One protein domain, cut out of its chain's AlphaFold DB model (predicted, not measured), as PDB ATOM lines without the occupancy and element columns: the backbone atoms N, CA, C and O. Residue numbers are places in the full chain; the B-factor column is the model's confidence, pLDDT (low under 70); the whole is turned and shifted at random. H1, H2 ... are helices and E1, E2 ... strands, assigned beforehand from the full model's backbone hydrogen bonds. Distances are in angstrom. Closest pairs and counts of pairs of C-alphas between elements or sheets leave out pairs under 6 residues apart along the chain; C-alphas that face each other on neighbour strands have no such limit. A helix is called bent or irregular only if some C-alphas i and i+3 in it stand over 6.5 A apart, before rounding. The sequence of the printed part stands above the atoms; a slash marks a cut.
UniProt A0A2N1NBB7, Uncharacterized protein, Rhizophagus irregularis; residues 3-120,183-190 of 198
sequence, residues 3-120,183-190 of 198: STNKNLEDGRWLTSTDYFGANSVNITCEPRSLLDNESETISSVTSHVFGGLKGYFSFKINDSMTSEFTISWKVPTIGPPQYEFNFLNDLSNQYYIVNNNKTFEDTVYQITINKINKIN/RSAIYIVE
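AT A GLANCE: This is residues 3 to 120 and 183 to 190 of the 198 residues of an uncharacterized protein of Rhizophagus irregularis (UniProt A0A2N1NBB7). Two antiparallel sheets stand partly face to face as a loose sandwich: a four-stranded one, E1 E4 E5 E6, and a smaller one, E7 E8 E9, with E6 coming close to E7 and E8. The small hairpin E2 and E3 lies at one end of the larger sheet, the short helix H1 is near the other, and a long stretch, residues 14 to 43, leaves E2 and returns to E3 with no named element. The 126 printed residues hold, in order, E1 E2 E3 E4 E5 E6 H1 E7 E8 E9; the class is mostly strand, though only 60 residues are in named elements. The whole is compact, with a radius of gyration of the C-alphas of 15.7 A, and spans 53 by 35 by 25 A.

HOW THE PARTS SIT: In the larger sheet, E1, residues 3 to 9, is the antiparallel neighbour of E4, residues 53 to 60, with N 9 and O 54 2.7 A apart. E4, E5, residues 68 to 75, and E6, residues 82 to 87, form a meander, each strand the antiparallel neighbour of the one before. N 57 and O 71 are 2.8 A apart, as are N 72 and O 84. E2, residues 11 to 13, and E3, residues 44 to 46, form a hairpin, with N 12 and O 45 at 2.9 A; the closest C-alphas of E3 and E4 are those of Thr 46 and Leu 53, 5.6 A apart. H1, residues 90 to 94, only grazes the larger sheet, with residues 92 to 93; its one O i to N i+4 pair is not within hydrogen-bond range, but 2 of 2 O i to N i+3 pairs are. E7, residues 96 to 103, and E8, residues 108 to 115, form a hairpin, with N 99 and O 112 at 2.9 A. E9, residues 185 to 188, is antiparallel to E8, with N 187 and O 111 at 2.7 A. E6 and E7 are near each other; the closest C-alphas of E6 and E8 are those of Tyr 83 and Tyr 109, 7.5 A apart. E5 and E8 are apart.

IN THESE COORDINATES: E1 begins at C-alpha 3, (68.770, -34.416, 86.106), and is 18.0 A long. E4 measures 24.0 A, E5 23.6 A, E6 17.5 A, E7 22.7 A and E8 23.0 A. E2, E3 and H1 are short, at 7.0, 7.1 and 7.8 A. E9, 9.6 A long, ends at C-alpha 188, (69.780, -50.288, 81.127).

THE WHOLE: The farthest C-alphas, those of Val 49 and Asn 120, are 54.1 A apart. Residues 121 to 182 are not printed; C-alphas 120 and 183 are 18.3 A apart across the cut. The link from E2 to E3 is long, with 30 residues. Mean pLDDT of the printed part is 77.0; residues under 70 include 19 to 26, 117 to 120 and 183 to 190.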
ATOM      1  N   SER A   3      67.331 -34.324  85.836       79.19
ATOM      2  CA  SER A   3      68.770 -34.416  86.106       79.19
ATOM      3  C   SER A   3      69.219 -33.239  86.978       79.19
ATOM      4  O   SER A   3      68.901 -32.088  86.676       79.19
ATOM      5  N   THR A   4      69.957 -33.524  88.054       81.88
ATOM      6  CA  THR A   4      70.473 -32.498  88.973       81.88
ATOM      7  C   THR A   4      71.977 -32.339  88.870       81.88
ATOM      8  O   THR A   4      72.454 -31.254  88.556       81.88
ATOM      9  N   ASN A   5      72.720 -33.415  89.119       84.38
ATOM     10  CA  ASN A   5      74.173 -33.418  89.062       84.38
ATOM     11  C   ASN A   5      74.684 -34.612  88.270       84.38
ATOM     12  O   ASN A   5      74.135 -35.712  88.325       84.38
ATOM     13  N   LYS A   6      75.785 -34.387  87.562       89.06
ATOM     14  CA  LYS A   6      76.557 -35.427  86.891       89.06
ATOM     15  C   LYS A   6      78.023 -35.049  86.905       89.06
ATOM     16  O   LYS A   6      78.364 -33.887  86.695       89.06
ATOM     17  N   ASN A   7      78.877 -36.032  87.133       89.94
ATOM     18  CA  ASN A   7      80.314 -35.876  86.982       89.94
ATOM     19  C   ASN A   7      80.914 -37.175  86.470       89.94
ATOM     20  O   ASN A   7      80.435 -38.263  86.796       89.94
ATOM     21  N   LEU A   8      81.997 -37.041  85.718       88.19
ATOM     22  CA  LEU A   8      82.789 -38.158  85.249       88.19
ATOM     23  C   LEU A   8      84.261 -37.794  85.425       88.19
ATOM     24  O   LEU A   8      84.804 -36.955  84.711       88.19
ATOM     25  N   GLU A   9      84.893 -38.398  86.419       88.94
ATOM     26  CA  GLU A   9      86.324 -38.287  86.641       88.94
ATOM     27  C   GLU A   9      87.038 -39.256  85.710       88.94
ATOM     28  O   GLU A   9      86.742 -40.456  85.682       88.94
ATOM     29  N   ASP A  10      88.020 -38.714  84.996       83.62
ATOM     30  CA  ASP A  10      88.976 -39.492  84.214       83.62
ATOM     31  C   ASP A  10      88.373 -40.243  83.010       83.62
ATOM     32  O   ASP A  10      88.938 -41.184  82.444       83.62
ATOM     33  N   GLY A  11      87.209 -39.771  82.567       84.44
ATOM     34  CA  GLY A  11      86.514 -40.289  81.403       84.44
ATOM     35  C   GLY A  11      85.728 -39.242  80.647       84.44
ATOM     36  O   GLY A  11      85.762 -38.049  80.944       84.44
ATOM     37  N   ARG A  12      84.996 -39.726  79.651       85.75
ATOM     38  CA  ARG A  12      84.016 -38.951  78.893       85.75
ATOM     39  C   ARG A  12      82.801 -39.804  78.563       85.75
ATOM     40  O   ARG A  12      82.875 -41.035  78.531       85.75
ATOM     41  N   TRP A  13      81.686 -39.140  78.295       86.50
ATOM     42  CA  TRP A  13      80.497 -39.798  77.766       86.50
ATOM     43  C   TRP A  13      80.762 -40.315  76.354       86.50
ATOM     44  O   TRP A  13      81.505 -39.694  75.583       86.50
ATOM     45  N   LEU A  14      80.158 -41.455  76.023       84.19
ATOM     46  CA  LEU A  14      80.186 -41.967  74.660       84.19
ATOM     47  C   LEU A  14      79.395 -41.047  73.730       84.19
ATOM     48  O   LEU A  14      78.314 -40.552  74.064       84.19
ATOM     49  N   THR A  15      79.949 -40.853  72.543       81.38
ATOM     50  CA  THR A  15      79.385 -40.039  71.468       81.38
ATOM     51  C   THR A  15      79.375 -40.830  70.163       81.38
ATOM     52  O   THR A  15      79.962 -41.906  70.069       81.38
ATOM     53  N   SER A  16      78.727 -40.314  69.121       77.50
ATOM     54  CA  SER A  16      78.662 -40.990  67.819       77.50
ATOM     55  C   SER A  16      80.027 -41.310  67.202       77.50
ATOM     56  O   SER A  16      80.144 -42.311  66.499       77.50
ATOM     57  N   THR A  17      81.075 -40.534  67.499       75.88
ATOM     58  CA  THR A  17      82.438 -40.789  66.997       75.88
ATOM     59  C   THR A  17      83.062 -42.069  67.546       75.88
ATOM     60  O   THR A  17      84.038 -42.559  66.986       75.88
ATOM     61  N   ASP A  18      82.514 -42.612  68.633       72.31
ATOM     62  CA  ASP A  18      82.978 -43.856  69.250       72.31
ATOM     63  C   ASP A  18      82.443 -45.109  68.544       72.31
ATOM     64  O   ASP A  18      82.916 -46.218  68.791       72.31
ATOM     65  N   TYR A  19      81.475 -44.939  67.641       69.06
ATOM     66  CA  TYR A  19      80.843 -46.025  66.905       69.06
ATOM     67  C   TYR A  19      81.267 -46.000  65.434       69.06
ATOM     68  O   TYR A  19      80.986 -45.059  64.689       69.06
ATOM     69  N   PHE A  20      81.898 -47.084  64.980       63.53
ATOM     70  CA  PHE A  20      82.225 -47.267  63.567       63.53
ATOM     71  C   PHE A  20      80.945 -47.272  62.714       63.53
ATOM     72  O   PHE A  20      80.109 -48.164  62.839       63.53
ATOM     73  N   GLY A  21      80.804 -46.280  61.830       61.62
ATOM     74  CA  GLY A  21      79.680 -46.168  60.892       61.62
ATOM     75  C   GLY A  21      78.508 -45.298  61.361       61.62
ATOM     76  O   GLY A  21      77.566 -45.117  60.594       61.62
ATOM     77  N   ALA A  22      78.567 -44.702  62.557       57.59
ATOM     78  CA  ALA A  22      77.496 -43.856  63.103       57.59
ATOM     79  C   ALA A  22      77.619 -42.360  62.743       57.59
ATOM     80  O   ALA A  22      76.952 -41.522  63.345       57.59
ATOM     81  N   ASN A  23      78.434 -42.002  61.743       57.56
ATOM     82  CA  ASN A  23      78.735 -40.605  61.382       57.56
ATOM     83  C   ASN A  23      77.498 -39.765  60.996       57.56
ATOM     84  O   ASN A  23      77.589 -38.543  60.936       57.56
ATOM     85  N   SER A  24      76.358 -40.401  60.709       58.12
ATOM     86  CA  SER A  24      75.095 -39.748  60.343       58.12
ATOM     87  C   SER A  24      74.095 -39.597  61.497       58.12
ATOM     88  O   SER A  24      73.076 -38.933  61.312       58.12
ATOM     89  N   VAL A  25      74.353 -40.181  62.676       61.53
ATOM     90  CA  VAL A  25      73.433 -40.148  63.826       61.53
ATOM     91  C   VAL A  25      74.130 -39.482  65.005       61.53
ATOM     92  O   VAL A  25      75.152 -39.961  65.483       61.53
ATOM     93  N   ASN A  26      73.580 -38.366  65.491       68.56
ATOM     94  CA  ASN A  26      74.099 -37.705  66.685       68.56
ATOM     95  C   ASN A  26      73.676 -38.499  67.931       68.56
ATOM     96  O   ASN A  26      72.529 -38.414  68.365       68.56
ATOM     97  N   ILE A  27      74.594 -39.301  68.467       71.50
ATOM     98  CA  ILE A  27      74.396 -40.111  69.672       71.50
ATOM     99  C   ILE A  27      75.199 -39.469  70.795       71.50
ATOM    100  O   ILE A  27      76.381 -39.166  70.627       71.50
ATOM    101  N   THR A  28      74.568 -39.268  71.947       79.75
ATOM    102  CA  THR A  28      75.238 -38.851  73.181       79.75
ATOM    103  C   THR A  28      74.678 -39.694  74.316       79.75
ATOM    104  O   THR A  28      73.476 -39.678  74.557       79.75
ATOM    105  N   CYS A  29      75.548 -40.441  74.991       84.06
ATOM    106  CA  CYS A  29      75.193 -41.331  76.101       84.06
ATOM    107  C   CYS A  29      75.342 -40.649  77.464       84.06
ATOM    108  O   CYS A  29      75.629 -41.295  78.476       84.06
ATOM    109  N   GLU A  30      75.233 -39.326  77.459       86.50
ATOM    110  CA  GLU A  30      75.256 -38.511  78.655       86.50
ATOM    111  C   GLU A  30      73.871 -38.547  79.313       86.50
ATOM    112  O   GLU A  30      72.877 -38.404  78.600       86.50
ATOM    113  N   PRO A  31      73.792 -38.668  80.649       86.06
ATOM    114  CA  PRO A  31      72.517 -38.703  81.348       86.06
ATOM    115  C   PRO A  31      71.654 -37.459  81.086       86.06
ATOM    116  O   PRO A  31      72.150 -36.320  81.173       86.06
ATOM    117  N   ARG A  32      70.354 -37.673  80.854       85.56
ATOM    118  CA  ARG A  32      69.341 -36.621  80.667       85.56
ATOM    119  C   ARG A  32      68.175 -36.743  81.651       85.56
ATOM    120  O   ARG A  32      68.073 -37.661  82.456       85.56
ATOM    121  N   SER A  33      67.280 -35.759  81.602       84.12
ATOM    122  CA  SER A  33      65.997 -35.840  82.301       84.12
ATOM    123  C   SER A  33      65.071 -36.835  81.601       84.12
ATOM    124  O   SER A  33      64.986 -36.869  80.369       84.12
ATOM    125  N   LEU A  34      64.354 -37.618  82.400       80.00
ATOM    126  CA  LEU A  34      63.494 -38.703  81.935       80.00
ATOM    127  C   LEU A  34      62.045 -38.441  82.308       80.00
ATOM    128  O   LEU A  34      61.747 -37.974  83.413       80.00
ATOM    129  N   LEU A  35      61.135 -38.776  81.398       78.88
ATOM    130  CA  LEU A  35      59.714 -38.834  81.725       78.88
ATOM    131  C   LEU A  35      59.400 -40.116  82.506       78.88
ATOM    132  O   LEU A  35      60.179 -41.068  82.550       78.88
ATOM    133  N   ASP A  36      58.234 -40.141  83.148       71.12
ATOM    134  CA  ASP A  36      57.773 -41.343  83.837       71.12
ATOM    135  C   ASP A  36      57.630 -42.506  82.838       71.12
ATOM    136  O   ASP A  36      57.085 -42.331  81.750       71.12
ATOM    137  N   ASN A  37      58.080 -43.701  83.237       72.56
ATOM    138  CA  ASN A  37      58.170 -44.915  82.409       72.56
ATOM    139  C   ASN A  37      59.170 -44.858  81.239       72.56
ATOM    140  O   ASN A  37      59.179 -45.777  80.419       72.56
ATOM    141  N   GLU A  38      60.024 -43.840  81.152       80.12
ATOM    142  CA  GLU A  38      61.143 -43.881  80.215       80.12
ATOM    143  C   GLU A  38      62.310 -44.704  80.765       80.12
ATOM    144  O   GLU A  38      62.555 -44.784  81.971       80.12
ATOM    145  N   SER A  39      63.031 -45.320  79.835       79.62
ATOM    146  CA  SER A  39      64.313 -45.966  80.065       79.62
ATOM    147  C   SER A  39      65.413 -45.130  79.437       79.62
ATOM    148  O   SER A  39      65.271 -44.689  78.294       79.62
ATOM    149  N   GLU A  40      66.526 -44.980  80.140       83.44
ATOM    150  CA  GLU A  40      67.731 -44.387  79.575       83.44
ATOM    151  C   GLU A  40      68.891 -45.356  79.624       83.44
ATOM    152  O   GLU A  40      69.007 -46.190  80.528       83.44
ATOM    153  N   THR A  41      69.764 -45.176  78.644       83.44
ATOM    154  CA  THR A  41      71.053 -45.819  78.575       83.44
ATOM    155  C   THR A  41      72.147 -44.774  78.679       83.44
ATOM    156  O   THR A  41      72.283 -43.905  77.822       83.44
ATOM    157  N   ILE A  42      72.924 -44.889  79.751       85.06
ATOM    158  CA  ILE A  42      74.069 -44.037  80.051       85.06
ATOM    159  C   ILE A  42      75.321 -44.850  79.757       85.06
ATOM    160  O   ILE A  42      75.407 -46.012  80.156       85.06
ATOM    161  N   SER A  43      76.295 -44.252  79.075       84.44
ATOM    162  CA  SER A  43      77.532 -44.952  78.749       84.44
ATOM    163  C   SER A  43      78.728 -44.014  78.703       84.44
ATOM    164  O   SER A  43      78.666 -42.889  78.203       84.44
ATOM    165  N   SER A  44      79.836 -44.496  79.246       83.06
ATOM    166  CA  SER A  44      81.037 -43.714  79.506       83.06
ATOM    167  C   SER A  44      82.277 -44.560  79.284       83.06
ATOM    168  O   SER A  44      82.271 -45.758  79.569       83.06
ATOM    169  N   VAL A  45      83.349 -43.919  78.837       80.44
ATOM    170  CA  VAL A  45      84.651 -44.548  78.600       80.44
ATOM    171  C   VAL A  45      85.747 -43.805  79.342       80.44
ATOM    172  O   VAL A  45      85.651 -42.600  79.579       80.44
ATOM    173  N   THR A  46      86.804 -44.535  79.691       81.94
ATOM    174  CA  THR A  46      88.055 -43.940  80.174       81.94
ATOM    175  C   THR A  46      88.685 -43.075  79.080       81.94
ATOM    176  O   THR A  46      88.661 -43.423  77.897       81.94
ATOM    177  N   SER A  47      89.256 -41.938  79.478       72.88
ATOM    178  CA  SER A  47      89.926 -41.003  78.567       72.88
ATOM    179  C   SER A  47      91.373 -41.398  78.245       72.88
ATOM    180  O   SER A  47      91.991 -40.773  77.383       72.88
ATOM    181  N   HIS A  48      91.937 -42.408  78.916       74.69
ATOM    182  CA  HIS A  48      93.341 -42.781  78.753       74.69
ATOM    183  C   HIS A  48      93.606 -44.280  78.964       74.69
ATOM    184  O   HIS A  48      92.901 -45.001  79.675       74.69
ATOM    185  N   VAL A  49      94.665 -44.768  78.314       65.06
ATOM    186  CA  VAL A  49      95.094 -46.169  78.393       65.06
ATOM    187  C   VAL A  49      95.635 -46.445  79.801       65.06
ATOM    188  O   VAL A  49      96.437 -45.667  80.307       65.06
ATOM    189  N   PHE A  50      95.196 -47.546  80.422       68.81
ATOM    190  CA  PHE A  50      95.426 -47.886  81.841       68.81
ATOM    191  C   PHE A  50      94.737 -46.970  82.866       68.81
ATOM    192  O   PHE A  50      95.051 -47.019  84.056       68.81
ATOM    193  N   GLY A  51      93.754 -46.190  82.428       68.44
ATOM    194  CA  GLY A  51      92.929 -45.376  83.306       68.44
ATOM    195  C   GLY A  51      91.793 -46.099  83.991       68.44
ATOM    196  O   GLY A  51      91.196 -47.014  83.425       68.44
ATOM    197  N   GLY A  52      91.476 -45.642  85.200       81.50
ATOM    198  CA  GLY A  52      90.196 -45.924  85.832       81.50
ATOM    199  C   GLY A  52      89.146 -44.893  85.421       81.50
ATOM    200  O   GLY A  52      89.453 -43.877  84.811       81.50
ATOM    201  N   LEU A  53      87.900 -45.150  85.788       87.31
ATOM    202  CA  LEU A  53      86.769 -44.261  85.578       87.31
ATOM    203  C   LEU A  53      85.988 -44.157  86.880       87.31
ATOM    204  O   LEU A  53      85.692 -45.183  87.500       87.31
ATOM    205  N   LYS A  54      85.603 -42.950  87.284       90.31
ATOM    206  CA  LYS A  54      84.598 -42.768  88.335       90.31
ATOM    207  C   LYS A  54      83.534 -41.821  87.841       90.31
ATOM    208  O   LYS A  54      83.851 -40.763  87.316       90.31
ATOM    209  N   GLY A  55      82.280 -42.178  88.029       89.88
ATOM    210  CA  GLY A  55      81.172 -41.325  87.642       89.88
ATOM    211  C   GLY A  55      80.075 -41.349  88.676       89.88
ATOM    212  O   GLY A  55      79.940 -42.300  89.451       89.88
ATOM    213  N   TYR A  56      79.289 -40.286  88.683       90.94
ATOM    214  CA  TYR A  56      78.016 -40.282  89.371       90.94
ATOM    215  C   TYR A  56      76.988 -39.476  88.591       90.94
ATOM    216  O   TYR A  56      77.316 -38.568  87.821       90.94
ATOM    217  N   PHE A  57      75.732 -39.825  88.816       90.38
ATOM    218  CA  PHE A  57      74.573 -39.167  88.257       90.38
ATOM    219  C   PHE A  57      73.459 -39.130  89.293       90.38
ATOM    220  O   PHE A  57      73.140 -40.152  89.903       90.38
ATOM    221  N   SER A  58      72.854 -37.962  89.458       90.00
ATOM    222  CA  SER A  58      71.735 -37.736  90.359       90.00
ATOM    223  C   SER A  58      70.552 -37.157  89.594       90.00
ATOM    224  O   SER A  58      70.709 -36.327  88.691       90.00
ATOM    225  N   PHE A  59      69.354 -37.583  89.980       88.50
ATOM    226  CA  PHE A  59      68.114 -37.004  89.489       88.50
ATOM    227  C   PHE A  59      67.094 -36.831  90.604       88.50
ATOM    228  O   PHE A  59      66.973 -37.647  91.523       88.50
ATOM    229  N   LYS A  60      66.304 -35.769  90.474       87.94
ATOM    230  CA  LYS A  60      65.124 -35.519  91.291       87.94
ATOM    231  C   LYS A  60      63.928 -36.232  90.700       87.94
ATOM    232  O   LYS A  60      63.554 -36.046  89.540       87.94
ATOM    233  N   ILE A  61      63.302 -37.049  91.521       83.81
ATOM    234  CA  ILE A  61      62.019 -37.647  91.222       83.81
ATOM    235  C   ILE A  61      60.957 -36.582  91.467       83.81
ATOM    236  O   ILE A  61      60.943 -35.931  92.509       83.81
ATOM    237  N   ASN A  62      60.078 -36.392  90.483       81.00
ATOM    238  CA  ASN A  62      58.970 -35.452  90.597       81.00
ATOM    239  C   ASN A  62      57.874 -36.064  91.482       81.00
ATOM    240  O   ASN A  62      56.870 -36.591  91.005       81.00
ATOM    241  N   ASP A  63      58.128 -36.080  92.785       74.88
ATOM    242  CA  ASP A  63      57.213 -36.518  93.824       74.88
ATOM    243  C   ASP A  63      56.978 -35.400  94.850       74.88
ATOM    244  O   ASP A  63      57.600 -34.338  94.817       74.88
ATOM    245  N   SER A  64      56.055 -35.625  95.784       75.69
ATOM    246  CA  SER A  64      55.721 -34.641  96.818       75.69
ATOM    247  C   SER A  64      56.844 -34.397  97.833       75.69
ATOM    248  O   SER A  64      56.717 -33.488  98.646       75.69
ATOM    249  N   MET A  65      57.900 -35.219  97.835       72.81
ATOM    250  CA  MET A  65      59.014 -35.121  98.785       72.81
ATOM    251  C   MET A  65      60.313 -34.639  98.136       72.81
ATOM    252  O   MET A  65      61.330 -34.538  98.823       72.81
ATOM    253  N   THR A  66      60.296 -34.329  96.837       77.50
ATOM    254  CA  THR A  66      61.479 -33.973  96.042       77.50
ATOM    255  C   THR A  66      62.611 -34.997  96.176       77.50
ATOM    256  O   THR A  66      63.776 -34.624  96.310       77.50
ATOM    257  N   SER A  67      62.269 -36.291  96.187       83.19
ATOM    258  CA  SER A  67      63.233 -37.379  96.390       83.19
ATOM    259  C   SER A  67      64.358 -37.309  95.362       83.19
ATOM    260  O   SER A  67      64.102 -37.260  94.162       83.19
ATOM    261  N   GLU A  68      65.605 -37.351  95.816       88.50
ATOM    262  CA  GLU A  68      66.772 -37.362  94.935       88.50
ATOM    263  C   GLU A  68      67.458 -38.723  94.997       88.50
ATOM    264  O   GLU A  68      67.789 -39.220  96.078       88.50
ATOM    265  N   PHE A  69      67.637 -39.327  93.826       88.44
ATOM    266  CA  PHE A  69      68.274 -40.624  93.652       88.44
ATOM    267  C   PHE A  69      69.615 -40.439  92.958       88.44
ATOM    268  O   PHE A  69      69.697 -39.769  91.929       88.44
ATOM    269  N   THR A  70      70.655 -41.041  93.525       90.56
ATOM    270  CA  THR A  70      72.024 -40.968  93.020       90.56
ATOM    271  C   THR A  70      72.518 -42.357  92.666       90.56
ATOM    272  O   THR A  70      72.379 -43.296  93.449       90.56
ATOM    273  N   ILE A  71      73.139 -42.464  91.498       90.44
ATOM    274  CA  ILE A  71      73.852 -43.639  91.011       90.44
ATOM    275  C   ILE A  71      75.315 -43.241  90.889       90.44
ATOM    276  O   ILE A  71      75.629 -42.186  90.343       90.44
ATOM    277  N   SER A  72      76.218 -44.084  91.364       90.81
ATOM    278  CA  SER A  72      77.653 -43.899  91.189       90.81
ATOM    279  C   SER A  72      78.316 -45.196  90.760       90.81
ATOM    280  O   SER A  72      77.844 -46.296  91.056       90.81
ATOM    281  N   TRP A  73      79.401 -45.063  90.011       89.44
ATOM    282  CA  TRP A  73      80.177 -46.187  89.520       89.44
ATOM    283  C   TRP A  73      81.662 -45.874  89.550       89.44
ATOM    284  O   TRP A  73      82.097 -44.732  89.390       89.44
ATOM    285  N   LYS A  74      82.452 -46.927  89.732       89.44
ATOM    286  CA  LYS A  74      83.906 -46.892  89.691       89.44
ATOM    287  C   LYS A  74      84.407 -48.112  88.936       89.44
ATOM    288  O   LYS A  74      84.249 -49.237  89.397       89.44
ATOM    289  N   VAL A  75      85.058 -47.880  87.807       86.50
ATOM    290  CA  VAL A  75      85.739 -48.907  87.018       86.50
ATOM    291  C   VAL A  75      87.239 -48.728  87.241       86.50
ATOM    292  O   VAL A  75      87.819 -47.778  86.720       86.50
ATOM    293  N   PRO A  76      87.891 -49.546  88.080       83.00
ATOM    294  CA  PRO A  76      89.330 -49.439  88.287       83.00
ATOM    295  C   PRO A  76      90.104 -49.978  87.074       83.00
ATOM    296  O   PRO A  76      89.597 -50.812  86.331       83.00
ATOM    297  N   THR A  77      91.368 -49.574  86.919       83.06
ATOM    298  CA  THR A  77      92.280 -50.153  85.914       83.06
ATOM    299  C   THR A  77      92.466 -51.662  86.098       83.06
ATOM    300  O   THR A  77      92.643 -52.400  85.133       83.06
ATOM    301  N   ILE A  78      92.467 -52.119  87.355       80.38
ATOM    302  CA  ILE A  78      92.631 -53.522  87.737       80.38
ATOM    303  C   ILE A  78      91.549 -53.864  88.758       80.38
ATOM    304  O   ILE A  78      91.434 -53.202  89.791       80.38
ATOM    305  N   GLY A  79      90.795 -54.927  88.484       81.25
ATOM    306  CA  GLY A  79      89.718 -55.418  89.340       81.25
ATOM    307  C   GLY A  79      88.322 -55.159  88.766       81.25
ATOM    308  O   GLY A  79      88.189 -54.575  87.691       81.25
ATOM    309  N   PRO A  80      87.274 -55.627  89.462       82.88
ATOM    310  CA  PRO A  80      85.911 -55.531  88.968       82.88
ATOM    311  C   PRO A  80      85.339 -54.110  89.122       82.88
ATOM    312  O   PRO A  80      85.696 -53.396  90.068       82.88
ATOM    313  N   PRO A  81      84.395 -53.719  88.251       84.75
ATOM    314  CA  PRO A  81      83.593 -52.517  88.427       84.75
ATOM    315  C   PRO A  81      82.787 -52.530  89.733       84.75
ATOM    316  O   PRO A  81      82.238 -53.550  90.160       84.75
ATOM    317  N   GLN A  82      82.677 -51.361  90.351       88.25
ATOM    318  CA  GLN A  82      81.888 -51.113  91.552       88.25
ATOM    319  C   GLN A  82      80.737 -50.175  91.196       88.25
ATOM    320  O   GLN A  82      80.943 -49.188  90.494       88.25
ATOM    321  N   TYR A  83      79.542 -50.486  91.692       88.44
ATOM    322  CA  TYR A  83      78.333 -49.702  91.463       88.44
ATOM    323  C   TYR A  83      77.600 -49.524  92.779       88.44
ATOM    324  O   TYR A  83      77.384 -50.500  93.504       88.44
ATOM    325  N   GLU A  84      77.185 -48.300  93.054       89.69
ATOM    326  CA  GLU A  84      76.442 -47.938  94.253       89.69
ATOM    327  C   GLU A  84      75.270 -47.042  93.867       89.69
ATOM    328  O   GLU A  84      75.363 -46.229  92.946       89.69
ATOM    329  N   PHE A  85      74.159 -47.180  94.579       89.88
ATOM    330  CA  PHE A  85      73.033 -46.268  94.462       89.88
ATOM    331  C   PHE A  85      72.524 -45.898  95.845       89.88
ATOM    332  O   PHE A  85      72.613 -46.695  96.780       89.88
ATOM    333  N   ASN A  86      71.972 -44.697  95.970       88.38
ATOM    334  CA  ASN A  86      71.340 -44.266  97.204       88.38
ATOM    335  C   ASN A  86      70.271 -43.198  96.947       88.38
ATOM    336  O   ASN A  86      70.358 -42.427  95.989       88.38
ATOM    337  N   PHE A  87      69.291 -43.120  97.843       85.06
ATOM    338  CA  PHE A  87      68.446 -41.940  97.975       85.06
ATOM    339  C   PHE A  87      69.087 -40.983  98.977       85.06
ATOM    340  O   PHE A  87      69.543 -41.406 100.034       85.06
ATOM    341  N   LEU A  88      69.097 -39.684  98.681       78.12
ATOM    342  CA  LEU A  88      69.595 -38.686  99.640       78.12
ATOM    343  C   LEU A  88      68.694 -38.552 100.877       78.12
ATOM    344  O   LEU A  88      69.148 -38.086 101.916       78.12
ATOM    345  N   ASN A  89      67.423 -38.943 100.763       75.19
ATOM    346  CA  ASN A  89      66.464 -38.915 101.859       75.19
ATOM    347  C   ASN A  89      66.060 -40.345 102.240       75.19
ATOM    348  O   ASN A  89      65.432 -41.048 101.446       75.19
ATOM    349  N   ASP A  90      66.363 -40.751 103.474       69.75
ATOM    350  CA  ASP A  90      66.066 -42.094 103.993       69.75
ATOM    351  C   ASP A  90      64.571 -42.443 103.931       69.75
ATOM    352  O   ASP A  90      64.199 -43.609 103.785       69.75
ATOM    353  N   LEU A  91      63.691 -41.436 103.991       71.69
ATOM    354  CA  LEU A  91      62.245 -41.628 103.870       71.69
ATOM    355  C   LEU A  91      61.839 -42.107 102.468       71.69
ATOM    356  O   LEU A  91      60.856 -42.836 102.340       71.69
ATOM    357  N   SER A  92      62.593 -41.750 101.423       73.25
ATOM    358  CA  SER A  92      62.310 -42.139 100.036       73.25
ATOM    359  C   SER A  92      62.440 -43.651  99.820       73.25
ATOM    360  O   SER A  92      61.667 -44.220  99.051       73.25
ATOM    361  N   ASN A  93      63.301 -44.333 100.586       69.00
ATOM    362  CA  ASN A  93      63.422 -45.799 100.565       69.00
ATOM    363  C   ASN A  93      62.108 -46.520 100.924       69.00
ATOM    364  O   ASN A  93      61.919 -47.680 100.571       69.00
ATOM    365  N   GLN A  94      61.173 -45.850 101.609       75.12
ATOM    366  CA  GLN A  94      59.864 -46.420 101.955       75.12
ATOM    367  C   GLN A  94      58.819 -46.293 100.840       75.12
ATOM    368  O   GLN A  94      57.733 -46.869 100.953       75.12
ATOM    369  N   TYR A  95      59.110 -45.508  99.802       79.06
ATOM    370  CA  TYR A  95      58.194 -45.211  98.699       79.06
ATOM    371  C   TYR A  95      58.665 -45.778  97.363       79.06
ATOM    372  O   TYR A  95      57.893 -45.769  96.405       79.06
ATOM    373  N   TYR A  96      59.890 -46.298  97.293       83.19
ATOM    374  CA  TYR A  96      60.478 -46.827  96.070       83.19
ATOM    375  C   TYR A  96      61.161 -48.171  96.325       83.19
ATOM    376  O   TYR A  96      61.890 -48.337  97.296       83.19
ATOM    377  N   ILE A  97      60.933 -49.127  95.426       85.88
ATOM    378  CA  ILE A  97      61.692 -50.377  95.342       85.88
ATOM    379  C   ILE A  97      62.702 -50.207  94.220       85.88
ATOM    380  O   ILE A  97      62.321 -49.968  93.071       85.88
ATOM    381  N   VAL A  98      63.978 -50.356  94.557       86.81
ATOM    382  CA  VAL A  98      65.074 -50.328  93.593       86.81
ATOM    383  C   VAL A  98      65.565 -51.749  93.394       86.81
ATOM    384  O   VAL A  98      66.121 -52.355  94.304       86.81
ATOM    385  N   ASN A  99      65.343 -52.272  92.195       87.69
ATOM    386  CA  ASN A  99      65.928 -53.531  91.765       87.69
ATOM    387  C   ASN A  99      67.169 -53.221  90.942       87.69
ATOM    388  O   ASN A  99      67.149 -52.315  90.110       87.69
ATOM    389  N   ASN A 100      68.229 -53.988  91.135       87.56
ATOM    390  CA  ASN A 100      69.444 -53.869  90.353       87.56
ATOM    391  C   ASN A 100      69.873 -55.232  89.813       87.56
ATOM    392  O   ASN A 100      69.625 -56.272  90.422       87.56
ATOM    393  N   ASN A 101      70.508 -55.224  88.649       86.62
ATOM    394  CA  ASN A 101      71.058 -56.417  88.035       86.62
ATOM    395  C   ASN A 101      72.382 -56.086  87.346       86.62
ATOM    396  O   ASN A 101      72.562 -54.986  86.824       86.62
ATOM    397  N   LYS A 102      73.294 -57.054  87.341       82.56
ATOM    398  CA  LYS A 102      74.558 -56.976  86.613       82.56
ATOM    399  C   LYS A 102      74.546 -57.997  85.491       82.56
ATOM    400  O   LYS A 102      74.209 -59.159  85.710       82.56
ATOM    401  N   THR A 103      74.914 -57.570  84.294       78.81
ATOM    402  CA  THR A 103      75.028 -58.449  83.128       78.81
ATOM    403  C   THR A 103      76.336 -58.181  82.389       78.81
ATOM    404  O   THR A 103      77.012 -57.183  82.642       78.81
ATOM    405  N   PHE A 104      76.717 -59.112  81.507       71.50
ATOM    406  CA  PHE A 104      77.927 -59.022  80.681       71.50
ATOM    407  C   PHE A 104      79.202 -58.755  81.499       71.50
ATOM    408  O   PHE A 104      79.836 -57.718  81.343       71.50
ATOM    409  N   GLU A 105      79.565 -59.678  82.396       72.50
ATOM    410  CA  GLU A 105      80.800 -59.575  83.200       72.50
ATOM    411  C   GLU A 105      80.897 -58.264  84.007       72.50
ATOM    412  O   GLU A 105      81.948 -57.636  84.091       72.50
ATOM    413  N   ASP A 106      79.776 -57.830  84.591       68.38
ATOM    414  CA  ASP A 106      79.652 -56.597  85.379       68.38
ATOM    415  C   ASP A 106      79.915 -55.294  84.593       68.38
ATOM    416  O   ASP A 106      80.056 -54.227  85.195       68.38
ATOM    417  N   THR A 107      79.934 -55.340  83.259       70.19
ATOM    418  CA  THR A 107      80.069 -54.136  82.417       70.19
ATOM    419  C   THR A 107      78.752 -53.380  82.247       70.19
ATOM    420  O   THR A 107      78.765 -52.169  82.033       70.19
ATOM    421  N   VAL A 108      77.617 -54.072  82.394       79.75
ATOM    422  CA  VAL A 108      76.272 -53.496  82.304       79.75
ATOM    423  C   VAL A 108      75.617 -53.526  83.680       79.75
ATOM    424  O   VAL A 108      75.385 -54.594  84.255       79.75
ATOM    425  N   TYR A 109      75.289 -52.344  84.201       85.81
ATOM    426  CA  TYR A 109      74.563 -52.174  85.458       85.81
ATOM    427  C   TYR A 109      73.138 -51.684  85.221       85.81
ATOM    428  O   TYR A 109      72.898 -50.520  84.918       85.81
ATOM    429  N   GLN A 110      72.167 -52.574  85.359       87.69
ATOM    430  CA  GLN A 110      70.763 -52.235  85.191       87.69
ATOM    431  C   GLN A 110      70.144 -51.875  86.538       87.69
ATOM    432  O   GLN A 110      70.225 -52.650  87.488       87.69
ATOM    433  N   ILE A 111      69.485 -50.723  86.613       88.00
ATOM    434  CA  ILE A 111      68.715 -50.288  87.784       88.00
ATOM    435  C   ILE A 111      67.251 -50.212  87.364       88.00
ATOM    436  O   ILE A 111      66.928 -49.952  86.216       88.00
ATOM    437  N   THR A 112      66.308 -50.505  88.237       88.19
ATOM    438  CA  THR A 112      64.879 -50.356  87.953       88.19
ATOM    439  C   THR A 112      64.225 -49.806  89.197       88.19
ATOM    440  O   THR A 112      64.263 -50.439  90.251       88.19
ATOM    441  N   ILE A 113      63.640 -48.620  89.071       86.19
ATOM    442  CA  ILE A 113      63.028 -47.909  90.192       86.19
ATOM    443  C   ILE A 113      61.522 -47.996  90.025       86.19
ATOM    444  O   ILE A 113      60.957 -47.474  89.063       86.19
ATOM    445  N   ASN A 114      60.874 -48.658  90.974       84.94
ATOM    446  CA  ASN A 114      59.431 -48.832  90.995       84.94
ATOM    447  C   ASN A 114      58.846 -48.074  92.181       84.94
ATOM    448  O   ASN A 114      59.312 -48.219  93.310       84.94
ATOM    449  N   LYS A 115      57.796 -47.290  91.947       83.56
ATOM    450  CA  LYS A 115      57.067 -46.617  93.025       83.56
ATOM    451  C   LYS A 115      56.204 -47.626  93.783       83.56
ATOM    452  O   LYS A 115      55.443 -48.382  93.182       83.56
ATOM    453  N   ILE A 116      56.287 -47.610  95.108       81.56
ATOM    454  CA  ILE A 116      55.413 -48.383  95.985       81.56
ATOM    455  C   ILE A 116      54.092 -47.633  96.112       81.56
ATOM    456  O   ILE A 116      54.005 -46.566  96.723       81.56
ATOM    457  N   ASN A 117      53.029 -48.220  95.579       65.56
ATOM    458  CA  ASN A 117      51.680 -47.760  95.865       65.56
ATOM    459  C   ASN A 117      51.274 -48.255  97.260       65.56
ATOM    460  O   ASN A 117      50.762 -49.365  97.407       65.56
ATOM    461  N   LYS A 118      51.468 -47.427  98.296       57.22
ATOM    462  CA  LYS A 118      50.862 -47.642  99.624       57.22
ATOM    463  C   LYS A 118      49.346 -47.401  99.565       57.22
ATOM    464  O   LYS A 118      48.833 -46.476 100.177       57.22
ATOM    465  N   ILE A 119      48.606 -48.202  98.798       52.00
ATOM    466  CA  ILE A 119      47.140 -48.072  98.707       52.00
ATOM    467  C   ILE A 119      46.435 -48.795  99.876       52.00
ATOM    468  O   ILE A 119      45.292 -48.482 100.175       52.00
ATOM    469  N   ASN A 120      47.113 -49.675 100.629       47.41
ATOM    470  CA  ASN A 120      46.442 -50.572 101.585       47.41
ATOM    471  C   ASN A 120      46.998 -50.577 103.025       47.41
ATOM    472  O   ASN A 120      46.874 -51.587 103.717       47.41
ATOM    473  N   ARG A 183      54.169 -49.911  85.366       36.94
ATOM    474  CA  ARG A 183      54.913 -48.643  85.466       36.94
ATOM    475  C   ARG A 183      56.283 -48.982  86.038       36.94
ATOM    476  O   ARG A 183      56.486 -49.007  87.248       36.94
ATOM    477  N   SER A 184      57.186 -49.333  85.133       30.27
ATOM    478  CA  SER A 184      58.572 -49.664  85.433       30.27
ATOM    479  C   SER A 184      59.440 -48.715  84.629       30.27
ATOM    480  O   SER A 184      59.361 -48.714  83.404       30.27
ATOM    481  N   ALA A 185      60.251 -47.908  85.306       36.59
ATOM    482  CA  ALA A 185      61.386 -47.262  84.666       36.59
ATOM    483  C   ALA A 185      62.541 -48.266  84.695       36.59
ATOM    484  O   ALA A 185      63.031 -48.626  85.769       36.59
ATOM    485  N   ILE A 186      62.903 -48.777  83.521       31.47
ATOM    486  CA  ILE A 186      64.002 -49.722  83.330       31.47
ATOM    487  C   ILE A 186      65.239 -48.897  82.974       31.47
ATOM    488  O   ILE A 186      65.269 -48.277  81.925       31.47
ATOM    489  N   TYR A 187      66.274 -48.885  83.798       38.88
ATOM    490  CA  TYR A 187      67.554 -48.263  83.460       38.88
ATOM    491  C   TYR A 187      68.485 -49.351  82.972       38.88
ATOM    492  O   TYR A 187      68.862 -50.220  83.748       38.88
ATOM    493  N   ILE A 188      68.842 -49.327  81.696       31.47
ATOM    494  CA  ILE A 188      69.780 -50.288  81.127       31.47
ATOM    495  C   ILE A 188      71.071 -49.533  80.848       31.47
ATOM    496  O   ILE A 188      71.105 -48.724  79.925       31.47
ATOM    497  N   VAL A 189      72.142 -49.804  81.594       36.28
ATOM    498  CA  VAL A 189      73.499 -49.356  81.222       36.28
ATOM    499  C   VAL A 189      74.011 -50.261  80.094       36.28
ATOM    500  O   VAL A 189      74.913 -51.062  80.269       36.28
ATOM    501  N   GLU A 190      73.352 -50.212  78.941       32.88
ATOM    502  CA  GLU A 190      73.795 -50.841  77.691       32.88
ATOM    503  C   GLU A 190      74.752 -49.883  76.934       32.88
ATOM    504  O   GLU A 190      74.894 -48.710  77.286       32.88
TER     505      GLU A 190